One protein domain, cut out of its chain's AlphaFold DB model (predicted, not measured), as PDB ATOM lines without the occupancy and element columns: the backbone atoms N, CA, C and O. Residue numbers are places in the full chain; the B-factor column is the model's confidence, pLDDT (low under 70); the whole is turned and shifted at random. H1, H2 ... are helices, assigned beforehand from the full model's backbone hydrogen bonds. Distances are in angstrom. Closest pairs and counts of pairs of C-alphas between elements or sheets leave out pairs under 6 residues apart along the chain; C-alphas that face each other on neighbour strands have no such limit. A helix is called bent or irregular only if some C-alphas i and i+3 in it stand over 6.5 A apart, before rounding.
ATOM      1  N   ILE A 216      -2.443 -40.844  49.271       55.25
ATOM      2  CA  ILE A 216      -2.960 -41.153  47.934       55.25
ATOM      3  C   ILE A 216      -1.838 -40.851  46.938       55.25
ATOM      4  O   ILE A 216      -1.600 -39.701  46.571       55.25
ATOM      5  N   ALA A 217      -1.120 -41.892  46.522       53.09
ATOM      6  CA  ALA A 217      -0.129 -41.800  45.466       53.09
ATOM      7  C   ALA A 217      -0.852 -41.850  44.117       53.09
ATOM      8  O   ALA A 217      -1.131 -42.921  43.581       53.09
ATOM      9  N   ALA A 218      -1.157 -40.685  43.548       55.91
ATOM     10  CA  ALA A 218      -1.576 -40.582  42.155       55.91
ATOM     11  C   ALA A 218      -0.352 -40.762  41.236       55.91
ATOM     12  O   ALA A 218       0.050 -39.833  40.542       55.91
ATOM     13  N   SER A 219       0.268 -41.947  41.244       58.47
ATOM     14  CA  SER A 219       1.479 -42.251  40.458       58.47
ATOM     15  C   SER A 219       1.301 -41.974  38.959       58.47
ATOM     16  O   SER A 219       2.248 -41.564  38.289       58.47
ATOM     17  N   ASN A 220       0.068 -42.092  38.456       57.47
ATOM     18  CA  ASN A 220      -0.312 -41.766  37.079       57.47
ATOM     19  C   ASN A 220      -0.207 -40.265  36.737       57.47
ATOM     20  O   ASN A 220      -0.032 -39.926  35.571       57.47
ATOM     21  N   ALA A 221      -0.226 -39.359  37.723       61.97
ATOM     22  CA  ALA A 221      -0.007 -37.925  37.494       61.97
ATOM     23  C   ALA A 221       1.440 -37.607  37.061       61.97
ATOM     24  O   ALA A 221       1.697 -36.584  36.422       61.97
ATOM     25  N   ASN A 222       2.379 -38.517  37.349       66.12
ATOM     26  CA  ASN A 222       3.772 -38.397  36.929       66.12
ATOM     27  C   ASN A 222       3.994 -38.839  35.467       66.12
ATOM     28  O   ASN A 222       5.060 -38.611  34.891       66.12
ATOM     29  N   ASN A 223       2.996 -39.473  34.849       77.44
ATOM     30  CA  ASN A 223       3.014 -39.813  33.432       77.44
ATOM     31  C   ASN A 223       1.646 -39.514  32.791       77.44
ATOM     32  O   ASN A 223       0.875 -40.433  32.505       77.44
ATOM     33  N   PRO A 224       1.337 -38.223  32.559       77.06
ATOM     34  CA  PRO A 224       0.050 -37.798  32.009       77.06
ATOM     35  C   PRO A 224      -0.193 -38.325  30.588       77.06
ATOM     36  O   PRO A 224      -1.345 -38.485  30.194       77.06
ATOM     37  N   ILE A 225       0.870 -38.653  29.844       83.31
ATOM     38  CA  ILE A 225       0.767 -39.307  28.533       83.31
ATOM     39  C   ILE A 225       0.207 -40.721  28.696       83.31
ATOM     40  O   ILE A 225      -0.802 -41.034  28.076       83.31
ATOM     41  N   ASN A 226       0.781 -41.549  29.576       82.31
ATOM     42  CA  ASN A 226       0.234 -42.886  29.837       82.31
ATOM     43  C   ASN A 226      -1.162 -42.820  30.463       82.31
ATOM     44  O   ASN A 226      -2.007 -43.652  30.155       82.31
ATOM     45  N   MET A 227      -1.425 -41.828  31.316       80.56
ATOM     46  CA  MET A 227      -2.745 -41.664  31.918       80.56
ATOM     47  C   MET A 227      -3.817 -41.341  30.872       80.56
ATOM     48  O   MET A 227      -4.897 -41.908  30.935       80.56
ATOM     49  N   ILE A 228      -3.550 -40.446  29.918       82.38
ATOM     50  CA  ILE A 228      -4.567 -39.974  28.964       82.38
ATOM     51  C   ILE A 228      -4.561 -40.806  27.679       82.38
ATOM     52  O   ILE A 228      -5.613 -41.268  27.245       82.38
ATOM     53  N   CYS A 229      -3.396 -41.041  27.080       86.31
ATOM     54  CA  CYS A 229      -3.279 -41.790  25.828       86.31
ATOM     55  C   CYS A 229      -3.300 -43.310  26.052       86.31
ATOM     56  O   CYS A 229      -3.834 -44.030  25.214       86.31
ATOM     57  N   GLY A 230      -2.838 -43.804  27.207       82.56
ATOM     58  CA  GLY A 230      -2.988 -45.220  27.569       82.56
ATOM     59  C   GLY A 230      -4.444 -45.620  27.842       82.56
ATOM     60  O   GLY A 230      -4.822 -46.758  27.587       82.56
ATOM     61  N   MET A 231      -5.305 -44.684  28.275       81.19
ATOM     62  CA  MET A 231      -6.757 -44.925  28.334       81.19
ATOM     63  C   MET A 231      -7.373 -45.078  26.939       81.19
ATOM     64  O   MET A 231      -8.309 -45.852  26.787       81.19
ATOM     65  N   VAL A 232      -6.854 -44.368  25.929       81.19
ATOM     66  CA  VAL A 232      -7.295 -44.514  24.529       81.19
ATOM     67  C   VAL A 232      -6.874 -45.872  23.972       81.19
ATOM     68  O   VAL A 232      -7.664 -46.507  23.282       81.19
ATOM     69  N   GLU A 233      -5.671 -46.339  24.308       81.44
ATOM     70  CA  GLU A 233      -5.181 -47.671  23.931       81.44
ATOM     71  C   GLU A 233      -5.988 -48.797  24.596       81.44
ATOM     72  O   GLU A 233      -6.316 -49.788  23.948       81.44
ATOM     73  N   ALA A 234      -6.374 -48.618  25.863       80.06
ATOM     74  CA  ALA A 234      -7.162 -49.589  26.625       80.06
ATOM     75  C   ALA A 234      -8.605 -49.768  26.111       80.06
ATOM     76  O   ALA A 234      -9.284 -50.721  26.496       80.06
ATOM     77  N   LEU A 235      -9.094 -48.868  25.251       78.19
ATOM     78  CA  LEU A 235     -10.341 -49.073  24.524       78.19
ATOM     79  C   LEU A 235     -10.055 -50.065  23.388       78.19
ATOM     80  O   LEU A 235      -9.531 -49.683  22.346       78.19
ATOM     81  N   GLU A 236     -10.386 -51.344  23.576       71.75
ATOM     82  CA  GLU A 236     -10.220 -52.421  22.578       71.75
ATOM     83  C   GLU A 236     -11.201 -52.290  21.388       71.75
ATOM     84  O   GLU A 236     -11.958 -53.199  21.052       71.75
ATOM     85  N   THR A 237     -11.236 -51.126  20.742       70.06
ATOM     86  CA  THR A 237     -12.120 -50.822  19.612       70.06
ATOM     87  C   THR A 237     -11.366 -50.069  18.521       70.06
ATOM     88  O   THR A 237     -10.763 -49.033  18.796       70.06
ATOM     89  N   ASN A 238     -11.486 -50.531  17.267       71.62
ATOM     90  CA  ASN A 238     -10.839 -49.952  16.075       71.62
ATOM     91  C   ASN A 238      -9.297 -49.844  16.195       71.62
ATOM     92  O   ASN A 238      -8.661 -50.592  16.930       71.62
ATOM     93  N   ASP A 239      -8.703 -48.910  15.442       80.38
ATOM     94  CA  ASP A 239      -7.298 -48.475  15.446       80.38
ATOM     95  C   ASP A 239      -6.905 -47.746  16.763       80.38
ATOM     96  O   ASP A 239      -6.274 -46.682  16.744       80.38
ATOM     97  N   SER A 240      -7.304 -48.263  17.928       80.12
ATOM     98  CA  SER A 240      -7.051 -47.640  19.240       80.12
ATOM     99  C   SER A 240      -5.563 -47.460  19.535       80.12
ATOM    100  O   SER A 240      -5.168 -46.395  20.004       80.12
ATOM    101  N   ALA A 241      -4.722 -48.418  19.138       80.81
ATOM    102  CA  ALA A 241      -3.264 -48.306  19.215       80.81
ATOM    103  C   ALA A 241      -2.733 -47.119  18.388       80.81
ATOM    104  O   ALA A 241      -1.978 -46.281  18.877       80.81
ATOM    105  N   LYS A 242      -3.202 -46.969  17.144       84.88
ATOM    106  CA  LYS A 242      -2.823 -45.842  16.278       84.88
ATOM    107  C   LYS A 242      -3.348 -44.504  16.806       84.88
ATOM    108  O   LYS A 242      -2.693 -43.476  16.666       84.88
ATOM    109  N   SER A 243      -4.530 -44.508  17.418       84.88
ATOM    110  CA  SER A 243      -5.134 -43.325  18.040       84.88
ATOM    111  C   SER A 243      -4.374 -42.903  19.301       84.88
ATOM    112  O   SER A 243      -4.183 -41.708  19.523       84.88
ATOM    113  N   ALA A 244      -3.890 -43.866  20.090       85.81
ATOM    114  CA  ALA A 244      -3.025 -43.633  21.240       85.81
ATOM    115  C   ALA A 244      -1.658 -43.067  20.819       85.81
ATOM    116  O   ALA A 244      -1.196 -42.093  21.416       85.81
ATOM    117  N   ASP A 245      -1.071 -43.574  19.731       86.44
ATOM    118  CA  ASP A 245       0.165 -43.032  19.148       86.44
ATOM    119  C   ASP A 245      -0.007 -41.586  18.664       86.44
ATOM    120  O   ASP A 245       0.824 -40.720  18.948       86.44
ATOM    121  N   LEU A 246      -1.110 -41.287  17.969       87.75
ATOM    122  CA  LEU A 246      -1.426 -39.921  17.543       87.75
ATOM    123  C   LEU A 246      -1.702 -39.012  18.752       87.75
ATOM    124  O   LEU A 246      -1.238 -37.873  18.775       87.75
ATOM    125  N   CYS A 247      -2.387 -39.512  19.786       88.12
ATOM    126  CA  CYS A 247      -2.563 -38.809  21.060       88.12
ATOM    127  C   CYS A 247      -1.205 -38.448  21.678       88.12
ATOM    128  O   CYS A 247      -0.976 -37.287  22.017       88.12
ATOM    129  N   ALA A 248      -0.273 -39.400  21.756       86.31
ATOM    130  CA  ALA A 248       1.059 -39.165  22.299       86.31
ATOM    131  C   ALA A 248       1.875 -38.182  21.439       86.31
ATOM    132  O   ALA A 248       2.562 -37.325  21.990       86.31
ATOM    133  N   GLN A 249       1.764 -38.240  20.108       87.62
ATOM    134  CA  GLN A 249       2.464 -37.317  19.204       87.62
ATOM    135  C   GLN A 249       1.941 -35.878  19.293       87.62
ATOM    136  O   GLN A 249       2.737 -34.942  19.371       87.62
ATOM    137  N   PHE A 250       0.619 -35.684  19.294       88.94
ATOM    138  CA  PHE A 250       0.022 -34.344  19.263       88.94
ATOM    139  C   PHE A 250      -0.111 -33.710  20.644       88.94
ATOM    140  O   PHE A 250       0.112 -32.509  20.795       88.94
ATOM    141  N   LEU A 251      -0.473 -34.498  21.657       84.50
ATOM    142  CA  LEU A 251      -0.691 -33.998  23.012       84.50
ATOM    143  C   LEU A 251       0.540 -34.174  23.898       84.50
ATOM    144  O   LEU A 251       0.658 -33.460  24.887       84.50
ATOM    145  N   GLY A 252       1.495 -35.040  23.542       83.31
ATOM    146  CA  GLY A 252       2.697 -35.314  24.335       83.31
ATOM    147  C   GLY A 252       3.443 -34.071  24.835       83.31
ATOM    148  O   GLY A 252       3.727 -34.001  26.030       83.31
ATOM    149  N   PRO A 253       3.724 -33.053  23.998       84.06
ATOM    150  CA  PRO A 253       4.382 -31.823  24.447       84.06
ATOM    151  C   PRO A 253       3.576 -31.026  25.488       84.06
ATOM    152  O   PRO A 253       4.152 -30.490  26.433       84.06
ATOM    153  N   VAL A 254       2.248 -30.975  25.346       82.69
ATOM    154  CA  VAL A 254       1.341 -30.287  26.284       82.69
ATOM    155  C   VAL A 254       1.159 -31.105  27.563       82.69
ATOM    156  O   VAL A 254       1.144 -30.559  28.658       82.69
ATOM    157  N   LEU A 255       1.074 -32.428  27.452       79.25
ATOM    158  CA  LEU A 255       0.951 -33.322  28.599       79.25
ATOM    159  C   LEU A 255       2.245 -33.356  29.420       79.25
ATOM    160  O   LEU A 255       2.198 -33.339  30.647       79.25
ATOM    161  N   ASN A 256       3.411 -33.309  28.774       77.88
ATOM    162  CA  ASN A 256       4.694 -33.227  29.471       77.88
ATOM    163  C   ASN A 256       4.886 -31.911  30.238       77.88
ATOM    164  O   ASN A 256       5.608 -31.905  31.233       77.88
ATOM    165  N   SER A 257       4.239 -30.812  29.831       76.69
ATOM    166  CA  SER A 257       4.345 -29.525  30.534       76.69
ATOM    167  C   SER A 257       3.499 -29.449  31.811       76.69
ATOM    168  O   SER A 257       3.759 -28.604  32.665       76.69
ATOM    169  N   VAL A 258       2.541 -30.367  31.986       72.25
ATOM    170  CA  VAL A 258       1.700 -30.501  33.191       72.25
ATOM    171  C   VAL A 258       2.087 -31.704  34.054       72.25
ATOM    172  O   VAL A 258       1.317 -32.131  34.909       72.25
ATOM    173  N   LYS A 259       3.280 -32.274  33.845       67.56
ATOM    174  CA  LYS A 259       3.791 -33.390  34.647       67.56
ATOM    175  C   LYS A 259       3.968 -32.959  36.106       67.56
ATOM    176  O   LYS A 259       4.770 -32.077  36.408       67.56
ATOM    177  N   MET A 260       3.252 -33.614  37.020       63.06
ATOM    178  CA  MET A 260       3.340 -33.354  38.458       63.06
ATOM    179  C   MET A 260       3.599 -34.665  39.198       63.06
ATOM    180  O   MET A 260       2.829 -35.610  39.071       63.06
ATOM    181  N   ASN A 261       4.655 -34.724  40.016       54.75
ATOM    182  CA  ASN A 261       4.899 -35.892  40.876       54.75
ATOM    183  C   ASN A 261       3.768 -36.085  41.904       54.75
ATOM    184  O   ASN A 261       3.467 -37.213  42.281       54.75
ATOM    185  N   TYR A 262       3.144 -34.981  42.331       52.03
ATOM    186  CA  TYR A 262       2.022 -34.945  43.265       52.03
ATOM    187  C   TYR A 262       1.117 -33.763  42.889       52.03
ATOM    188  O   TYR A 262       1.649 -32.671  42.660       52.03
ATOM    189  N   PRO A 263      -0.219 -33.916  42.820       55.88
ATOM    190  CA  PRO A 263      -1.096 -32.754  42.750       55.88
ATOM    191  C   PRO A 263      -0.811 -31.863  43.968       55.88
ATOM    192  O   PRO A 263      -0.700 -32.368  45.083       55.88
TER     193      PRO A 263
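This is residues 216 to 263 of the 329 residues of the protein "Mce4_CUP1 domain-containing protein" of Rhodococcus sp. MTM3W5.2 (UniProt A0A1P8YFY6). The model is a flat helical hairpin: the long, kinked helix H3 folds back beside the shorter H2, with a loop joining them at one end. The very short H1 makes a corner before H2, at the end away from that loop. The printed part has 48 residues with three named helices, in the order H1, H2, H3, and no named strand; its class is all helix. It is only just compact, close to loose, with a radius of gyration of the C-alphas of 11.3 A, and its spans of 34 by 23 by 8 A are only just flat.

Look first at H3, residues 240 to 257, which has a kink of 56 degrees near residue 251. It is irregular, with C-alphas 250 and 253 being 7.2 A apart, and its line is a rough one. H2, residues 224 to 233, touches H3; their closest C-alphas, those of Cys 229 and Ala 244, are 5.0 A apart. The two form a helical hairpin and run opposite ways at a shallow tilt of 13 degrees. H1, residues 219 to 222, and H2 only just touch, with 3 pairs of C-alphas within 8 A, and only at the corner; the closest are those of Asn 220 and Met 227, 5.7 A apart. H1 and H3 are apart. Of the O i to N i+4 pairs, 12 of 14 in H3 and 4 of 6 in H2 are within hydrogen-bond range, while H1 is too short for such a pair.

Find C-alpha 240 at (-7.051, -47.640, 19.240); from there H3 runs 24.2 A to C-alpha 257 at (4.345, -29.525, 30.534). H2 begins at C-alpha 224 at (0.050, -37.798, 32.009) and spans 13.8 A; H1 spans 5.7 A.

The C-alphas farthest apart, those of Ile 216 and Asn 238, are 34.0 A apart. The printed part has no cut; the link from H1 to H2 is tight and that from H2 to H3 is short. The mean pLDDT of the printed part is 75.7, and residues 216 to 222 and 259 to 263 are under 70.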